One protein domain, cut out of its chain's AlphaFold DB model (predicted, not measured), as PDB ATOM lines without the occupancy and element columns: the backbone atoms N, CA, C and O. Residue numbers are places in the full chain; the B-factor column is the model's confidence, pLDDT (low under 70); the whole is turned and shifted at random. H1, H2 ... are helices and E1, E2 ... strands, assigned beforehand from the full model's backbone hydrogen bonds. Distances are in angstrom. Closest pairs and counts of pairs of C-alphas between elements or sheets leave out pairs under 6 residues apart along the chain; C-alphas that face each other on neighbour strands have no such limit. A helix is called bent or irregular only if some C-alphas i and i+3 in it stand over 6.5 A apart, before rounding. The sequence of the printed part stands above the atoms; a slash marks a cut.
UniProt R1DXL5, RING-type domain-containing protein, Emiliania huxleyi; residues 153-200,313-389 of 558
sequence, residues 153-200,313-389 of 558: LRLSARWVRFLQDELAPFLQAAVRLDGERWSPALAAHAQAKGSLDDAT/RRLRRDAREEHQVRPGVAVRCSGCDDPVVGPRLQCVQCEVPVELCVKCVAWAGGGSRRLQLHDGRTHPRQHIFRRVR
ATOM      1  N   LEU A 153      79.674-108.591 214.802       89.56
ATOM      2  CA  LEU A 153      80.579-107.693 214.076       89.56
ATOM      3  C   LEU A 153      79.820-106.573 213.347       89.56
ATOM      4  O   LEU A 153      80.175-105.400 213.468       89.56
ATOM      5  N   ARG A 154      78.733-106.906 212.635       92.31
ATOM      6  CA  ARG A 154      77.885-105.906 211.955       92.31
ATOM      7  C   ARG A 154      77.233-104.941 212.944       92.31
ATOM      8  O   ARG A 154      77.147-103.745 212.670       92.31
ATOM      9  N   LEU A 155      76.761-105.451 214.079       92.50
ATOM     10  CA  LEU A 155      76.169-104.663 215.155       92.50
ATOM     11  C   LEU A 155      77.211-103.760 215.806       92.50
ATOM     12  O   LEU A 155      76.894-102.603 216.042       92.50
ATOM     13  N   SER A 156      78.439-104.240 216.016       90.06
ATOM     14  CA  SER A 156      79.553-103.421 216.508       90.06
ATOM     15  C   SER A 156      79.805-102.225 215.589       90.06
ATOM     16  O   SER A 156      79.759-101.081 216.031       90.06
ATOM     17  N   ALA A 157      79.943-102.467 214.280       86.88
ATOM     18  CA  ALA A 157      80.152-101.402 213.300       86.88
ATOM     19  C   ALA A 157      78.982-100.399 213.258       86.88
ATOM     20  O   ALA A 157      79.193 -99.187 213.256       86.88
ATOM     21  N   ARG A 158      77.732-100.889 213.272       93.00
ATOM     22  CA  ARG A 158      76.534-100.031 213.333       93.00
ATOM     23  C   ARG A 158      76.456 -99.234 214.631       93.00
ATOM     24  O   ARG A 158      76.014 -98.093 214.606       93.00
ATOM     25  N   TRP A 159      76.862 -99.829 215.746       93.06
ATOM     26  CA  TRP A 159      76.852 -99.195 217.055       93.06
ATOM     27  C   TRP A 159      77.874 -98.065 217.142       93.06
ATOM     28  O   TRP A 159      77.514 -96.957 217.528       93.06
ATOM     29  N   VAL A 160      79.109 -98.306 216.693       89.50
ATOM     30  CA  VAL A 160      80.152 -97.271 216.612       89.50
ATOM     31  C   VAL A 160      79.692 -96.111 215.727       89.50
ATOM     32  O   VAL A 160      79.723 -94.964 216.169       89.50
ATOM     33  N   ARG A 161      79.158 -96.405 214.534       90.25
ATOM     34  CA  ARG A 161      78.583 -95.390 213.638       90.25
ATOM     35  C   ARG A 161      77.441 -94.613 214.296       90.25
ATOM     36  O   ARG A 161      77.367 -93.398 214.161       90.25
ATOM     37  N   PHE A 162      76.548 -95.293 215.014       93.00
ATOM     38  CA  PHE A 162      75.456 -94.627 215.721       93.00
ATOM     39  C   PHE A 162      75.995 -93.626 216.750       93.00
ATOM     40  O   PHE A 162      75.558 -92.477 216.752       93.00
ATOM     41  N   LEU A 163      76.965 -94.035 217.573       90.19
ATOM     42  CA  LEU A 163      77.584 -93.169 218.577       90.19
ATOM     43  C   LEU A 163      78.305 -91.967 217.948       90.19
ATOM     44  O   LEU A 163      78.168 -90.855 218.448       90.19
ATOM     45  N   GLN A 164      79.040 -92.174 216.854       88.00
ATOM     46  CA  GLN A 164      79.859 -91.132 216.227       88.00
ATOM     47  C   GLN A 164      79.042 -90.154 215.364       88.00
ATOM     48  O   GLN A 164      79.224 -88.937 215.479       88.00
ATOM     49  N   ASP A 165      78.109 -90.670 214.556       89.69
ATOM     50  CA  ASP A 165      77.519 -89.922 213.434       89.69
ATOM     51  C   ASP A 165      76.016 -89.650 213.577       89.69
ATOM     52  O   ASP A 165      75.474 -88.736 212.942       89.69
ATOM     53  N   GLU A 166      75.298 -90.467 214.353       93.06
ATOM     54  CA  GLU A 166      73.830 -90.415 214.418       93.06
ATOM     55  C   GLU A 166      73.308 -89.880 215.751       93.06
ATOM     56  O   GLU A 166      72.280 -89.199 215.766       93.06
ATOM     57  N   LEU A 167      74.020 -90.133 216.851       94.12
ATOM     58  CA  LEU A 167      73.589 -89.780 218.198       94.12
ATOM     59  C   LEU A 167      73.479 -88.264 218.391       94.12
ATOM     60  O   LEU A 167      72.447 -87.786 218.858       94.12
ATOM     61  N   ALA A 168      74.487 -87.488 217.981       94.69
ATOM     62  CA  ALA A 168      74.444 -86.029 218.103       94.69
ATOM     63  C   ALA A 168      73.307 -85.389 217.273       94.69
ATOM     64  O   ALA A 168      72.510 -84.651 217.860       94.69
ATOM     65  N   PRO A 169      73.136 -85.689 215.966       94.69
ATOM     66  CA  PRO A 169      71.991 -85.190 215.200       94.69
ATOM     67  C   PRO A 169      70.635 -85.613 215.774       94.69
ATOM     68  O   PRO A 169      69.688 -84.826 215.757       94.69
ATOM     69  N   PHE A 170      70.531 -86.841 216.298       95.31
ATOM     70  CA  PHE A 170      69.324 -87.303 216.980       95.31
ATOM     71  C   PHE A 170      69.022 -86.446 218.215       95.31
ATOM     72  O   PHE A 170      67.916 -85.923 218.333       95.31
ATOM     73  N   LEU A 171      70.001 -86.256 219.105       95.81
ATOM     74  CA  LEU A 171      69.836 -85.467 220.327       95.81
ATOM     75  C   LEU A 171      69.488 -84.006 220.013       95.81
ATOM     76  O   LEU A 171      68.598 -83.448 220.644       95.81
ATOM     77  N   GLN A 172      70.104 -83.405 218.993       95.75
ATOM     78  CA  GLN A 172      69.748 -82.058 218.527       95.75
ATOM     79  C   GLN A 172      68.297 -81.978 218.034       95.75
ATOM     80  O   GLN A 172      67.576 -81.037 218.366       95.75
ATOM     81  N   ALA A 173      67.845 -82.964 217.251       94.38
ATOM     82  CA  ALA A 173      66.457 -83.027 216.803       94.38
ATOM     83  C   ALA A 173      65.483 -83.229 217.976       94.38
ATOM     84  O   ALA A 173      64.406 -82.636 217.969       94.38
ATOM     85  N   ALA A 174      65.866 -84.021 218.981       94.31
ATOM     86  CA  ALA A 174      65.075 -84.282 220.178       94.31
ATOM     87  C   ALA A 174      64.973 -83.054 221.105       94.31
ATOM     88  O   ALA A 174      63.881 -82.741 221.572       94.31
ATOM     89  N   VAL A 175      66.057 -82.288 221.289       96.75
ATOM     90  CA  VAL A 175      66.058 -81.018 222.048       96.75
ATOM     91  C   VAL A 175      65.102 -79.988 221.443       96.75
ATOM     92  O   VAL A 175      64.434 -79.268 222.176       96.75
ATOM     93  N   ARG A 176      64.968 -79.942 220.109       95.31
ATOM     94  CA  ARG A 176      63.985 -79.066 219.443       95.31
ATOM     95  C   ARG A 176      62.529 -79.436 219.742       95.31
ATOM     96  O   ARG A 176      61.646 -78.620 219.504       95.31
ATOM     97  N   LEU A 177      62.274 -80.669 220.177       93.94
ATOM     98  CA  LEU A 177      60.939 -81.150 220.525       93.94
ATOM     99  C   LEU A 177      60.645 -80.983 222.014       93.94
ATOM    100  O   LEU A 177      59.550 -80.562 222.365       93.94
ATOM    101  N   ASP A 178      61.613 -81.330 222.857       94.75
ATOM    102  CA  ASP A 178      61.509 -81.297 224.313       94.75
ATOM    103  C   ASP A 178      62.888 -80.955 224.899       94.75
ATOM    104  O   ASP A 178      63.734 -81.817 225.166       94.75
ATOM    105  N   GLY A 179      63.147 -79.652 225.008       95.44
ATOM    106  CA  GLY A 179      64.441 -79.135 225.439       95.44
ATOM    107  C   GLY A 179      64.776 -79.533 226.873       95.44
ATOM    108  O   GLY A 179      65.916 -79.910 227.140       95.44
ATOM    109  N   GLU A 180      63.799 -79.513 227.776       95.31
ATOM    110  CA  GLU A 180      63.997 -79.830 229.192       95.31
ATOM    111  C   GLU A 180      64.449 -81.284 229.376       95.31
ATOM    112  O   GLU A 180      65.433 -81.560 230.068       95.31
ATOM    113  N   ARG A 181      63.813 -82.220 228.665       92.38
ATOM    114  CA  ARG A 181      64.149 -83.644 228.756       92.38
ATOM    115  C   ARG A 181      65.502 -83.997 228.139       92.38
ATOM    116  O   ARG A 181      66.223 -84.835 228.695       92.38
ATOM    117  N   TRP A 182      65.834 -83.424 226.978       94.19
ATOM    118  CA  TRP A 182      66.963 -83.881 226.152       94.19
ATOM    119  C   TRP A 182      68.234 -83.035 226.265       94.19
ATOM    120  O   TRP A 182      69.316 -83.548 225.965       94.19
ATOM    121  N   SER A 183      68.157 -81.784 226.735       95.69
ATOM    122  CA  SER A 183      69.342 -80.913 226.843       95.69
ATOM    123  C   SER A 183      70.453 -81.501 227.724       95.69
ATOM    124  O   SER A 183      71.605 -81.479 227.287       95.69
ATOM    125  N   PRO A 184      70.164 -82.124 228.889       94.25
ATOM    126  CA  PRO A 184      71.208 -82.752 229.701       94.25
ATOM    127  C   PRO A 184      71.922 -83.912 228.993       94.25
ATOM    128  O   PRO A 184      73.106 -84.147 229.219       94.25
ATOM    129  N   ALA A 185      71.219 -84.657 228.132       92.62
ATOM    130  CA  ALA A 185      71.814 -85.749 227.362       92.62
ATOM    131  C   ALA A 185      72.728 -85.219 226.247       92.62
ATOM    132  O   ALA A 185      73.822 -85.746 226.051       92.62
ATOM    133  N   LEU A 186      72.301 -84.157 225.551       95.19
ATOM    134  CA  LEU A 186      73.111 -83.491 224.529       95.19
ATOM    135  C   LEU A 186      74.382 -82.876 225.132       95.19
ATOM    136  O   LEU A 186      75.461 -83.072 224.576       95.19
ATOM    137  N   ALA A 187      74.265 -82.192 226.273       93.81
ATOM    138  CA  ALA A 187      75.401 -81.600 226.976       93.81
ATOM    139  C   ALA A 187      76.413 -82.665 227.429       93.81
ATOM    140  O   ALA A 187      77.602 -82.542 227.146       93.81
ATOM    141  N   ALA A 188      75.942 -83.753 228.046       90.69
ATOM    142  CA  ALA A 188      76.803 -84.856 228.470       90.69
ATOM    143  C   ALA A 188      77.507 -85.546 227.290       90.69
ATOM    144  O   ALA A 188      78.693 -85.858 227.376       90.69
ATOM    145  N   HIS A 189      76.806 -85.748 226.169       91.06
ATOM    146  CA  HIS A 189      77.417 -86.289 224.956       91.06
ATOM    147  C   HIS A 189      78.484 -85.342 224.387       91.06
ATOM    148  O   HIS A 189      79.569 -85.792 224.026       91.06
ATOM    149  N   ALA A 190      78.197 -84.038 224.317       92.06
ATOM    150  CA  ALA A 190      79.152 -83.037 223.847       92.06
ATOM    151  C   ALA A 190      80.402 -82.980 224.738       92.06
ATOM    152  O   ALA A 190      81.510 -82.947 224.215       92.06
ATOM    153  N   GLN A 191      80.234 -83.051 226.062       90.69
ATOM    154  CA  GLN A 191      81.344 -83.113 227.014       90.69
ATOM    155  C   GLN A 191      82.185 -84.383 226.828       90.69
ATOM    156  O   GLN A 191      83.408 -84.303 226.757       90.69
ATOM    157  N   ALA A 192      81.545 -85.552 226.716       86.94
ATOM    158  CA  ALA A 192      82.243 -86.820 226.509       86.94
ATOM    159  C   ALA A 192      83.017 -86.838 225.182       86.94
ATOM    160  O   ALA A 192      84.168 -87.266 225.142       86.94
ATOM    161  N   LYS A 193      82.404 -86.334 224.103       87.69
ATOM    162  CA  LYS A 193      83.057 -86.218 222.798       87.69
ATOM    163  C   LYS A 193      84.212 -85.217 222.833       87.69
ATOM    164  O   LYS A 193      85.288 -85.551 222.361       87.69
ATOM    165  N   GLY A 194      84.021 -84.049 223.449       88.56
ATOM    166  CA  GLY A 194      85.081 -83.052 223.621       88.56
ATOM    167  C   GLY A 194      86.286 -83.616 224.371       88.56
ATOM    168  O   GLY A 194      87.407 -83.489 223.897       88.56
ATOM    169  N   SER A 195      86.057 -84.350 225.466       84.81
ATOM    170  CA  SER A 195      87.134 -85.021 226.206       84.81
ATOM    171  C   SER A 195      87.891 -86.053 225.362       84.81
ATOM    172  O   SER A 195      89.101 -86.185 225.526       84.81
ATOM    173  N   LEU A 196      87.206 -86.789 224.480       83.69
ATOM    174  CA  LEU A 196      87.844 -87.745 223.571       83.69
ATOM    175  C   LEU A 196      88.632 -87.039 222.459       83.69
ATOM    176  O   LEU A 196      89.743 -87.458 222.135       83.69
ATOM    177  N   ASP A 197      88.068 -85.978 221.881       83.00
ATOM    178  CA  ASP A 197      88.706 -85.182 220.832       83.00
ATOM    179  C   ASP A 197      89.955 -84.467 221.376       83.00
ATOM    180  O   ASP A 197      90.981 -84.424 220.698       83.00
ATOM    181  N   ASP A 198      89.903 -83.958 222.611       82.62
ATOM    182  CA  ASP A 198      91.046 -83.343 223.290       82.62
ATOM    183  C   ASP A 198      92.136 -84.374 223.615       82.62
ATOM    184  O   ASP A 198      93.300 -84.118 223.316       82.62
ATOM    185  N   ALA A 199      91.776 -85.563 224.119       75.94
ATOM    186  CA  ALA A 199      92.735 -86.653 224.333       75.94
ATOM    187  C   ALA A 199      93.388 -87.111 223.017       75.94
ATOM    188  O   ALA A 199      94.596 -87.315 222.947       75.94
ATOM    189  N   THR A 200      92.606 -87.208 221.937       78.00
ATOM    190  CA  THR A 200      93.127 -87.559 220.607       78.00
ATOM    191  C   THR A 200      94.073 -86.478 220.082       78.00
ATOM    192  O   THR A 200      95.123 -86.795 219.528       78.00
ATOM    193  N   ARG A 313      63.174 -85.300 209.365       91.69
ATOM    194  CA  ARG A 313      61.810 -85.793 209.625       91.69
ATOM    195  C   ARG A 313      61.827 -87.164 210.297       91.69
ATOM    196  O   ARG A 313      61.079 -87.375 211.251       91.69
ATOM    197  N   ARG A 314      62.699 -88.073 209.844       92.19
ATOM    198  CA  ARG A 314      62.886 -89.389 210.471       92.19
ATOM    199  C   ARG A 314      63.359 -89.251 211.917       92.19
ATOM    200  O   ARG A 314      62.727 -89.821 212.793       92.19
ATOM    201  N   LEU A 315      64.396 -88.454 212.180       91.56
ATOM    202  CA  LEU A 315      64.919 -88.252 213.537       91.56
ATOM    203  C   LEU A 315      63.873 -87.650 214.482       91.56
ATOM    204  O   LEU A 315      63.750 -88.103 215.616       91.56
ATOM    205  N   ARG A 316      63.080 -86.674 214.018       90.31
ATOM    206  CA  ARG A 316      61.987 -86.087 214.811       90.31
ATOM    207  C   ARG A 316      60.877 -87.094 215.108       90.31
ATOM    208  O   ARG A 316      60.336 -87.071 216.208       90.31
ATOM    209  N   ARG A 317      60.526 -87.957 214.147       92.06
ATOM    210  CA  ARG A 317      59.561 -89.044 214.369       92.06
ATOM    211  C   ARG A 317      60.099 -90.027 215.400       92.06
ATOM    212  O   ARG A 317      59.416 -90.293 216.380       92.06
ATOM    213  N   ASP A 318      61.329 -90.491 215.201       89.94
ATOM    214  CA  ASP A 318      61.984 -91.437 216.098       89.94
ATOM    215  C   ASP A 318      62.055 -90.858 217.522       89.94
ATOM    216  O   ASP A 318      61.754 -91.559 218.473       89.94
ATOM    217  N   ALA A 319      62.359 -89.564 217.690       90.38
ATOM    218  CA  ALA A 319      62.432 -88.896 218.995       90.38
ATOM    219  C   ALA A 319      61.092 -88.783 219.749       90.38
ATOM    220  O   ALA A 319      61.103 -88.512 220.948       90.38
ATOM    221  N   ARG A 320      59.952 -88.973 219.073       90.00
ATOM    222  CA  ARG A 320      58.611 -89.008 219.689       90.00
ATOM    223  C   ARG A 320      58.103 -90.426 219.918       90.00
ATOM    224  O   ARG A 320      57.068 -90.606 220.549       90.00
ATOM    225  N   GLU A 321      58.782 -91.413 219.349       91.00
ATOM    226  CA  GLU A 321      58.325 -92.790 219.345       91.00
ATOM    227  C   GLU A 321      58.517 -93.403 220.733       91.00
ATOM    228  O   GLU A 321      59.637 -93.511 221.229       91.00
ATOM    229  N   GLU A 322      57.409 -93.775 221.372       90.56
ATOM    230  CA  GLU A 322      57.408 -94.507 222.634       90.56
ATOM    231  C   GLU A 322      57.273 -96.003 222.351       90.56
ATOM    232  O   GLU A 322      56.351 -96.456 221.667       90.56
ATOM    233  N   HIS A 323      58.203 -96.791 222.881       90.19
ATOM    234  CA  HIS A 323      58.182 -98.234 222.693       90.19
ATOM    235  C   HIS A 323      57.269 -98.904 223.719       90.19
ATOM    236  O   HIS A 323      57.411 -98.688 224.919       90.19
ATOM    237  N   GLN A 324      56.380 -99.782 223.256       90.00
ATOM    238  CA  GLN A 324      55.454-100.534 224.104       90.00
ATOM    239  C   GLN A 324      55.680-102.045 223.946       90.00
ATOM    240  O   GLN A 324      55.939-102.528 222.842       90.00
ATOM    241  N   VAL A 325      55.610-102.800 225.048       86.19
ATOM    242  CA  VAL A 325      55.661-104.279 225.029       86.19
ATOM    243  C   VAL A 325      54.319-104.842 224.560       86.19
ATOM    244  O   VAL A 325      54.264-105.821 223.820       86.19
ATOM    245  N   ARG A 326      53.237-104.207 225.017       87.12
ATOM    246  CA  ARG A 326      51.835-104.449 224.663       87.12
ATOM    247  C   ARG A 326      51.123-103.096 224.615       87.12
ATOM    248  O   ARG A 326      51.608-102.183 225.284       87.12
ATOM    249  N   PRO A 327      49.998-102.952 223.893       88.31
ATOM    250  CA  PRO A 327      49.239-101.703 223.879       88.31
ATOM    251  C   PRO A 327      48.995-101.178 225.304       88.31
ATOM    252  O   PRO A 327      48.430-101.884 226.135       88.31
ATOM    253  N   GLY A 328      49.487 -99.972 225.593       89.69
ATOM    254  CA  GLY A 328      49.368 -99.314 226.902       89.69
ATOM    255  C   GLY A 328      50.441 -99.669 227.943       89.69
ATOM    256  O   GLY A 328      50.461 -99.060 229.007       89.69
ATOM    257  N   VAL A 329      51.355-100.605 227.660       93.25
ATOM    258  CA  VAL A 329      52.462-100.970 228.565       93.25
ATOM    259  C   VAL A 329      53.793-100.547 227.951       93.25
ATOM    260  O   VAL A 329      54.349-101.247 227.097       93.25
ATOM    261  N   ALA A 330      54.307 -99.400 228.393       94.81
ATOM    262  CA  ALA A 330      55.581 -98.856 227.936       94.81
ATOM    263  C   ALA A 330      56.772 -99.743 228.334       94.81
ATOM    264  O   ALA A 330      56.833-100.295 229.434       94.81
ATOM    265  N   VAL A 331      57.747 -99.857 227.435       95.62
ATOM    266  CA  VAL A 331      59.063-100.431 227.725       95.62
ATOM    267  C   VAL A 331      59.810 -99.458 228.629       95.62
ATOM    268  O   VAL A 331      59.980 -98.294 228.267       95.62
ATOM    269  N   ARG A 332      60.295 -99.930 229.779       97.06
ATOM    270  CA  ARG A 332      61.086 -99.123 230.714       97.06
ATOM    271  C   ARG A 332      62.582 -99.297 230.497       97.06
ATOM    272  O   ARG A 332      63.060-100.386 230.184       97.06
ATOM    273  N   CYS A 333      63.319 -98.206 230.657       97.31
ATOM    274  CA  CYS A 333      64.770 -98.193 230.584       97.31
ATOM    275  C   CYS A 333      65.361 -98.901 231.809       97.31
ATOM    276  O   CYS A 333      65.145 -98.473 232.932       97.31
ATOM    277  N   SER A 334      66.200 -99.916 231.623       97.25
ATOM    278  CA  SER A 334      66.894-100.596 232.723       97.25
ATOM    279  C   SER A 334      67.834 -99.673 233.514       97.25
ATOM    280  O   SER A 334      68.212-100.010 234.629       97.25
ATOM    281  N   GLY A 335      68.250 -98.537 232.939       95.69
ATOM    282  CA  GLY A 335      69.129 -97.562 233.590       95.69
ATOM    283  C   GLY A 335      68.392 -96.567 234.489       95.69
ATOM    284  O   GLY A 335      68.791 -96.385 235.632       95.69
ATOM    285  N   CYS A 336      67.336 -95.920 233.983       95.56
ATOM    286  CA  CYS A 336      66.618 -94.850 234.692       95.56
ATOM    287  C   CYS A 336      65.160 -95.175 235.045       95.56
ATOM    288  O   CYS A 336      64.487 -94.329 235.611       95.56
ATOM    289  N   ASP A 337      64.665 -96.359 234.680       97.00
ATOM    290  CA  ASP A 337      63.279 -96.829 234.856       97.00
ATOM    291  C   ASP A 337      62.184 -96.009 234.139       97.00
ATOM    292  O   ASP A 337      61.014 -96.397 234.107       97.00
ATOM    293  N   ASP A 338      62.557 -94.922 233.462       96.00
ATOM    294  CA  ASP A 338      61.646 -94.139 232.627       96.00
ATOM    295  C   ASP A 338      61.181 -94.919 231.381       96.00
ATOM    296  O   ASP A 338      61.934 -95.742 230.838       96.00
ATOM    297  N   PRO A 339      59.990 -94.605 230.834       96.56
ATOM    298  CA  PRO A 339      59.574 -95.060 229.512       96.56
ATOM    299  C   PRO A 339      60.603 -94.722 228.425       96.56
ATOM    300  O   PRO A 339      61.076 -93.583 228.301       96.56
ATOM    301  N   VAL A 340      60.940 -95.715 227.603       95.94
ATOM    302  CA  VAL A 340      61.866 -95.558 226.481       95.94
ATOM    303  C   VAL A 340      61.169 -94.800 225.354       95.94
ATOM    304  O   VAL A 340      60.369 -95.358 224.601       95.94
ATOM    305  N   VAL A 341      61.528 -93.523 225.237       93.69
ATOM    306  CA  VAL A 341      61.165 -92.642 224.123       93.69
ATOM    307  C   VAL A 341      62.397 -92.421 223.254       93.69
ATOM    308  O   VAL A 341      63.494 -92.195 223.779       93.69
ATOM    309  N   GLY A 342      62.239 -92.491 221.936       92.75
ATOM    310  CA  GLY A 342      63.375 -92.548 221.025       92.75
ATOM    311  C   GLY A 342      63.760 -93.978 220.645       92.75
ATOM    312  O   GLY A 342      63.105 -94.932 221.048       92.75
ATOM    313  N   PRO A 343      64.880 -94.153 219.921       94.00
ATOM    314  CA  PRO A 343      65.464 -95.457 219.641       94.00
ATOM    315  C   PRO A 343      65.580 -96.343 220.891       94.00
ATOM    316  O   PRO A 343      66.350 -96.042 221.803       94.00
ATOM    317  N   ARG A 344      64.880 -97.482 220.905       95.31
ATOM    318  CA  ARG A 344      65.102 -98.550 221.890       95.31
ATOM    319  C   ARG A 344      66.406 -99.281 221.607       95.31
ATOM    320  O   ARG A 344      66.585 -99.857 220.530       95.31
ATOM    321  N   LEU A 345      67.305 -99.286 222.585       96.69
ATOM    322  CA  LEU A 345      68.627 -99.895 222.481       96.69
ATOM    323  C   LEU A 345      68.679-101.135 223.369       96.69
ATOM    324  O   LEU A 345      68.535-101.037 224.582       96.69
ATOM    325  N   GLN A 346      68.881-102.309 222.773       96.75
ATOM    326  CA  GLN A 346      68.935-103.577 223.500       96.75
ATOM    327  C   GLN A 346      70.347-104.159 223.460       96.75
ATOM    328  O   GLN A 346      70.913-104.348 222.383       96.75
ATOM    329  N   CYS A 347      70.907-104.463 224.627       96.56
ATOM    330  CA  CYS A 347      72.223-105.082 224.737       96.56
ATOM    331  C   CYS A 347      72.201-106.506 224.162       96.56
ATOM    332  O   CYS A 347      71.295-107.289 224.462       96.56
ATOM    333  N   VAL A 348      73.202-106.857 223.349       96.38
ATOM    334  CA  VAL A 348      73.320-108.208 222.753       96.38
ATOM    335  C   VAL A 348      74.273-109.139 223.506       96.38
ATOM    336  O   VAL A 348      74.364-110.323 223.183       96.38
ATOM    337  N   GLN A 349      74.965-108.612 224.517       95.31
ATOM    338  CA  GLN A 349      76.018-109.312 225.263       95.31
ATOM    339  C   GLN A 349      75.577-109.735 226.667       95.31
ATOM    340  O   GLN A 349      76.191-110.610 227.268       95.31
ATOM    341  N   CYS A 350      74.482-109.170 227.178       95.12
ATOM    342  CA  CYS A 350      73.900-109.596 228.444       95.12
ATOM    343  C   CYS A 350      72.953-110.787 228.263       95.12
ATOM    344  O   CYS A 350      72.136-110.830 227.339       95.12
ATOM    345  N   GLU A 351      73.038-111.736 229.195       93.31
ATOM    346  CA  GLU A 351      72.118-112.875 229.285       93.31
ATOM    347  C   GLU A 351      70.699-112.389 229.590       93.31
ATOM    348  O   GLU A 351      69.751-112.673 228.848       93.31
ATOM    349  N   VAL A 352      70.574-111.552 230.622       94.81
ATOM    350  CA  VAL A 352      69.339-110.827 230.920       94.81
ATOM    351  C   VAL A 352      69.219-109.645 229.950       94.81
ATOM    352  O   VAL A 352      70.185-108.892 229.815       94.81
ATOM    353  N   PRO A 353      68.073-109.457 229.264       93.31
ATOM    354  CA  PRO A 353      67.902-108.324 228.366       93.31
ATOM    355  C   PRO A 353      68.086-107.019 229.142       93.31
ATOM    356  O   PRO A 353      67.359-106.764 230.098       93.31
ATOM    357  N   VAL A 354      69.043-106.202 228.712       96.81
ATOM    358  CA  VAL A 354      69.200-104.827 229.193       96.81
ATOM    359  C   VAL A 354      68.740-103.900 228.086       96.81
ATOM    360  O   VAL A 354      69.227-103.989 226.954       96.81
ATOM    361  N   GLU A 355      67.788-103.035 228.410       96.75
ATOM    362  CA  GLU A 355      67.167-102.114 227.465       96.75
ATOM    363  C   GLU A 355      67.399-100.693 227.939       96.75
ATOM    364  O   GLU A 355      67.014-100.333 229.044       96.75
ATOM    365  N   LEU A 356      68.064 -99.883 227.126       97.00
ATOM    366  CA  LEU A 356      68.405 -98.517 227.485       97.00
ATOM    367  C   LEU A 356      67.703 -97.530 226.563       97.00
ATOM    368  O   LEU A 356      67.555 -97.755 225.357       97.00
ATOM    369  N   CYS A 357      67.307 -96.404 227.146       96.31
ATOM    370  CA  CYS A 357      66.959 -95.217 226.389       96.31
ATOM    371  C   CYS A 357      68.233 -94.512 225.900       96.31
ATOM    372  O   CYS A 357      69.328 -94.679 226.449       96.31
ATOM    373  N   VAL A 358      68.078 -93.662 224.884       94.94
ATOM    374  CA  VAL A 358      69.197 -92.893 224.325       94.94
ATOM    375  C   VAL A 358      69.838 -91.967 225.367       94.94
ATOM    376  O   VAL A 358      71.050 -91.776 225.339       94.94
ATOM    377  N   LYS A 359      69.064 -91.450 226.333       94.44
ATOM    378  CA  LYS A 359      69.576 -90.604 227.425       94.44
ATOM    379  C   LYS A 359      70.612 -91.339 228.284       94.44
ATOM    380  O   LYS A 359      71.713 -90.829 228.471       94.44
ATOM    381  N   CYS A 360      70.306 -92.556 228.738       94.50
ATOM    382  CA  CYS A 360      71.247 -93.363 229.523       94.50
ATOM    383  C   CYS A 360      72.501 -93.744 228.727       94.50
ATOM    384  O   CYS A 360      73.588 -93.806 229.298       94.50
ATOM    385  N   VAL A 361      72.373 -93.966 227.416       93.75
ATOM    386  CA  VAL A 361      73.523 -94.227 226.537       93.75
ATOM    387  C   VAL A 361      74.385 -92.981 226.349       93.75
ATOM    388  O   VAL A 361      75.603 -93.075 226.445       93.75
ATOM    389  N   ALA A 362      73.786 -91.809 226.133       91.44
ATOM    390  CA  ALA A 362      74.527 -90.555 226.002       91.44
ATOM    391  C   ALA A 362      75.320 -90.232 227.282       91.44
ATOM    392  O   ALA A 362      76.490 -89.862 227.222       91.44
ATOM    393  N   TRP A 363      74.715 -90.458 228.451       85.75
ATOM    394  CA  TRP A 363      75.377 -90.312 229.753       85.75
ATOM    395  C   TRP A 363      76.460 -91.358 230.016       85.75
ATOM    396  O   TRP A 363      77.399 -91.113 230.779       85.75
ATOM    397  N   ALA A 364      76.375 -92.513 229.359       78.69
ATOM    398  CA  ALA A 364      77.394 -93.542 229.462       78.69
ATOM    399  C   ALA A 364      78.754 -93.129 228.858       78.69
ATOM    400  O   ALA A 364      79.742 -93.812 229.106       78.69
ATOM    401  N   GLY A 365      78.844 -92.010 228.132       68.31
ATOM    402  CA  GLY A 365      80.122 -91.466 227.658       68.31
ATOM    403  C   GLY A 365      80.986 -90.815 228.749       68.31
ATOM    404  O   GLY A 365      82.192 -90.684 228.574       68.31
ATOM    405  N   GLY A 366      80.407 -90.421 229.892       60.00
ATOM    406  CA  GLY A 366      81.108 -89.653 230.932       60.00
ATOM    407  C   GLY A 366      81.873 -90.514 231.944       60.00
ATOM    408  O   GLY A 366      81.337 -90.824 233.007       60.00
ATOM    409  N   GLY A 367      83.092 -90.952 231.617       61.19
ATOM    410  CA  GLY A 367      84.154 -91.362 232.562       61.19
ATOM    411  C   GLY A 367      84.028 -92.698 233.322       61.19
ATOM    412  O   GLY A 367      84.992 -93.458 233.377       61.19
ATOM    413  N   SER A 368      82.873 -93.038 233.907       72.81
ATOM    414  CA  SER A 368      82.703 -94.340 234.584       72.81
ATOM    415  C   SER A 368      82.791 -95.501 233.580       72.81
ATOM    416  O   SER A 368      82.392 -95.353 232.429       72.81
ATOM    417  N   ARG A 369      83.288 -96.679 233.984       80.56
ATOM    418  CA  ARG A 369      83.338 -97.885 233.119       80.56
ATOM    419  C   ARG A 369      82.037 -98.700 233.140       80.56
ATOM    420  O   ARG A 369      81.806 -99.531 232.258       80.56
ATOM    421  N   ARG A 370      81.172 -98.473 234.136       89.50
ATOM    422  CA  ARG A 370      79.921 -99.217 234.347       89.50
ATOM    423  C   ARG A 370      78.736 -98.265 234.498       89.50
ATOM    424  O   ARG A 370      78.852 -97.200 235.095       89.50
ATOM    425  N   LEU A 371      77.597 -98.657 233.940       91.31
ATOM    426  CA  LEU A 371      76.299 -98.028 234.163       91.31
ATOM    427  C   LEU A 371      75.603 -98.765 235.312       91.31
ATOM    428  O   LEU A 371      75.491 -99.988 235.261       91.31
ATOM    429  N   GLN A 372      75.151 -98.047 236.335       93.69
ATOM    430  CA  GLN A 372      74.302 -98.632 237.370       93.69
ATOM    431  C   GLN A 372      72.875 -98.739 236.828       93.69
ATOM    432  O   GLN A 372      72.350 -97.779 236.267       93.69
ATOM    433  N   LEU A 373      72.301 -99.933 236.909       95.44
ATOM    434  CA  LEU A 373      70.926-100.211 236.524       95.44
ATOM    435  C   LEU A 373      70.001 -99.931 237.712       95.44
ATOM    436  O   LEU A 373      70.426 -99.979 238.868       95.44
ATOM    437  N   HIS A 374      68.729 -99.673 237.425       94.81
ATOM    438  CA  HIS A 374      67.718 -99.363 238.436       94.81
ATOM    439  C   HIS A 374      67.519-100.501 239.456       94.81
ATOM    440  O   HIS A 374      67.208-100.259 240.616       94.81
ATOM    441  N   ASP A 375      67.763-101.750 239.056       93.62
ATOM    442  CA  ASP A 375      67.694-102.926 239.931       93.62
ATOM    443  C   ASP A 375      68.974-103.177 240.756       93.62
ATOM    444  O   ASP A 375      69.155-104.255 241.322       93.62
ATOM    445  N   GLY A 376      69.891-102.206 240.795       94.56
ATOM    446  CA  GLY A 376      71.151-102.281 241.535       94.56
ATOM    447  C   GLY A 376      72.267-103.044 240.817       94.56
ATOM    448  O   GLY A 376      73.417-103.005 241.263       94.56
ATOM    449  N   ARG A 377      71.990-103.707 239.686       94.88
ATOM    450  CA  ARG A 377      73.035-104.368 238.892       94.88
ATOM    451  C   ARG A 377      73.918-103.338 238.192       94.88
ATOM    452  O   ARG A 377      73.540-102.191 237.982       94.88
ATOM    453  N   THR A 378      75.109-103.760 237.775       93.62
ATOM    454  CA  THR A 378      75.998-102.924 236.955       93.62
ATOM    455  C   THR A 378      76.121-103.488 235.547       93.62
ATOM    456  O   THR A 378      76.276-104.693 235.357       93.62
ATOM    457  N   HIS A 379      76.066-102.612 234.549       93.00
ATOM    458  CA  HIS A 379      76.167-102.952 233.137       93.00
ATOM    459  C   HIS A 379      77.450-102.363 232.527       93.00
ATOM    460  O   HIS A 379      77.670-101.152 232.635       93.00
ATOM    461  N   PRO A 380      78.314-103.164 231.874       91.12
ATOM    462  CA  PRO A 380      79.509-102.651 231.209       91.12
ATOM    463  C   PRO A 380      79.163-101.677 230.078       91.12
ATOM    464  O   PRO A 380      78.297-101.949 229.248       91.12
ATOM    465  N   ARG A 381      79.851-100.533 230.011       86.56
ATOM    466  CA  ARG A 381      79.583 -99.512 228.978       86.56
ATOM    467  C   ARG A 381      80.119 -99.883 227.598       86.56
ATOM    468  O   ARG A 381      79.560 -99.457 226.598       86.56
ATOM    469  N   GLN A 382      81.140-100.735 227.547       87.25
ATOM    470  CA  GLN A 382      81.706-101.282 226.308       87.25
ATOM    471  C   GLN A 382      80.776-102.261 225.581       87.25
ATOM    472  O   GLN A 382      81.172-102.851 224.575       87.25
ATOM    473  N   HIS A 383      79.569-102.483 226.108       93.31
ATOM    474  CA  HIS A 383      78.634-103.386 225.478       93.31
ATOM    475  C   HIS A 383      77.994-102.797 224.220       93.31
ATOM    476  O   HIS A 383      77.732-101.599 224.119       93.31
ATOM    477  N   ILE A 384      77.720-103.675 223.260       93.69
ATOM    478  CA  ILE A 384      77.115-103.328 221.977       93.69
ATOM    479  C   ILE A 384      75.596-103.423 222.092       93.69
ATOM    480  O   ILE A 384      75.046-104.401 222.614       93.69
ATOM    481  N   PHE A 385      74.912-102.423 221.541       95.88
ATOM    482  CA  PHE A 385      73.457-102.373 221.511       95.88
ATOM    483  C   PHE A 385      72.931-102.493 220.086       95.88
ATOM    484  O   PHE A 385      73.421-101.853 219.155       95.88
ATOM    485  N   ARG A 386      71.874-103.289 219.924       95.62
ATOM    486  CA  ARG A 386      71.055-103.288 218.713       95.62
ATOM    487  C   ARG A 386      69.911-102.297 218.875       95.62
ATOM    488  O   ARG A 386      69.253-102.262 219.914       95.62
ATOM    489  N   ARG A 387      69.638-101.526 217.824       94.62
ATOM    490  CA  ARG A 387      68.443-100.685 217.755       94.62
ATOM    491  C   ARG A 387      67.234-101.557 217.419       94.62
ATOM    492  O   ARG A 387      67.186-102.153 216.345       94.62
ATOM    493  N   VAL A 388      66.274-101.633 218.331       94.19
ATOM    494  CA  VAL A 388      65.031-102.389 218.155       94.19
ATOM    495  C   VAL A 388      63.988-101.447 217.566       94.19
ATOM    496  O   VAL A 388      63.665-100.426 218.166       94.19
ATOM    497  N   ARG A 389      63.468-101.766 216.377       86.25
ATOM    498  CA  ARG A 389      62.320-101.045 215.815       86.25
ATOM    499  C   ARG A 389      61.052-101.484 216.552       86.25
ATOM    500  O   ARG A 389      60.963-102.655 216.930       86.25
TER     501      ARG A 389
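Overview. This is residues 153 to 200 and 313 to 389 of the 558 residues of the protein "RING-type domain-containing protein" of Emiliania huxleyi (UniProt R1DXL5). The short helix H4 lies near the middle of a body with many loops, packed on residues 182 to 189 of the long helix H2; the second arm of the bent helix H1, H1b, folds back into H2 as a helical hairpin, while the first arm, H1a, turns away from H2 and runs past strand E5. Two small two-stranded sheets, E2 with E5 next to H1a and E3 with E4 set apart from E2, lie among long loops such as residues 327 to 343, and Thr 200 at the end of H2 and Pro 327 just after E1 mark the two far ends. The printed part has 125 residues with four named helices and five named strands, in the order H1 H2 H3 E1 E2 H4 E3 E4 E5; both sheets are antiparallel and the class is mixed, helices and strands. The whole is compact, with a radius of gyration of the C-alphas of 14.0 A and spans of 46 by 34 by 29 A.

Along the chain. H1, residues 153 to 175, starts with C-alpha 153 at (80.579, -107.693, 214.076). By its hydrogen bonds it was assigned as one helix, but it is bent: C-alphas 165 and 168 are 6.8 A apart. Its arms are H1a, residues 153 to 165, 18.0 A long, and H1b, residues 168 to 175, 10.5 A long. H2, residues 179 to 200, is 30.3 A long and irregular, with C-alphas 181 and 184 7.2 A apart; C-alpha 200 is at (93.127, -87.559, 220.607). H3 is residues 313 to 318, E1 residues 324 to 326, E2 residues 344 to 347, H4 residues 358 to 363, E3 residues 370 to 372 and E4 residues 378 to 380. E5, residues 385 to 388, ends with C-alpha 388 at (65.031, -102.389, 218.155).

Arrangement. H1a and H1b stand at a steep tilt of 59 degrees. The closest C-alphas of H1a and E5, Leu 155 and Arg 386, are 6.4 A apart. H1b and H2 are a helical hairpin: they touch, closest at the C-alphas of Val 175 and Trp 182, 5.1 A, with a shallow tilt of 22 degrees, opposite ways. H1b touches H3 about perpendicular, 77 degrees, closest at the C-alphas of Phe 170 and Leu 315, 5.7 A. H2 touches H4 at a steep tilt of 47 degrees, the same way, closest at the C-alphas of His 189 and Ala 362, 5.3 A. E1 pairs with no named strand, but its residues pair with residues 329 to 330. E2 and E5 are antiparallel, with N 346 and O 386 2.9 A apart. E3 and E4, a hairpin, have N 371 and O 379 2.8 A apart. Each O i to N i+4 pair is within hydrogen-bond range in H1a, H1b, H3 and H4, and 16 of 18 in H2.

Size, cuts and confidence. The C-alphas farthest apart, Thr 200 and Pro 327, are 46.2 A apart. Residues 201 to 312 are not printed, and C-alphas 200 and 313 are 33.2 A apart across the cut. The link from E1 to E2, 17 residues, is long. The mean pLDDT of the printed part is 91.4, and residues 365 to 367 are under 70.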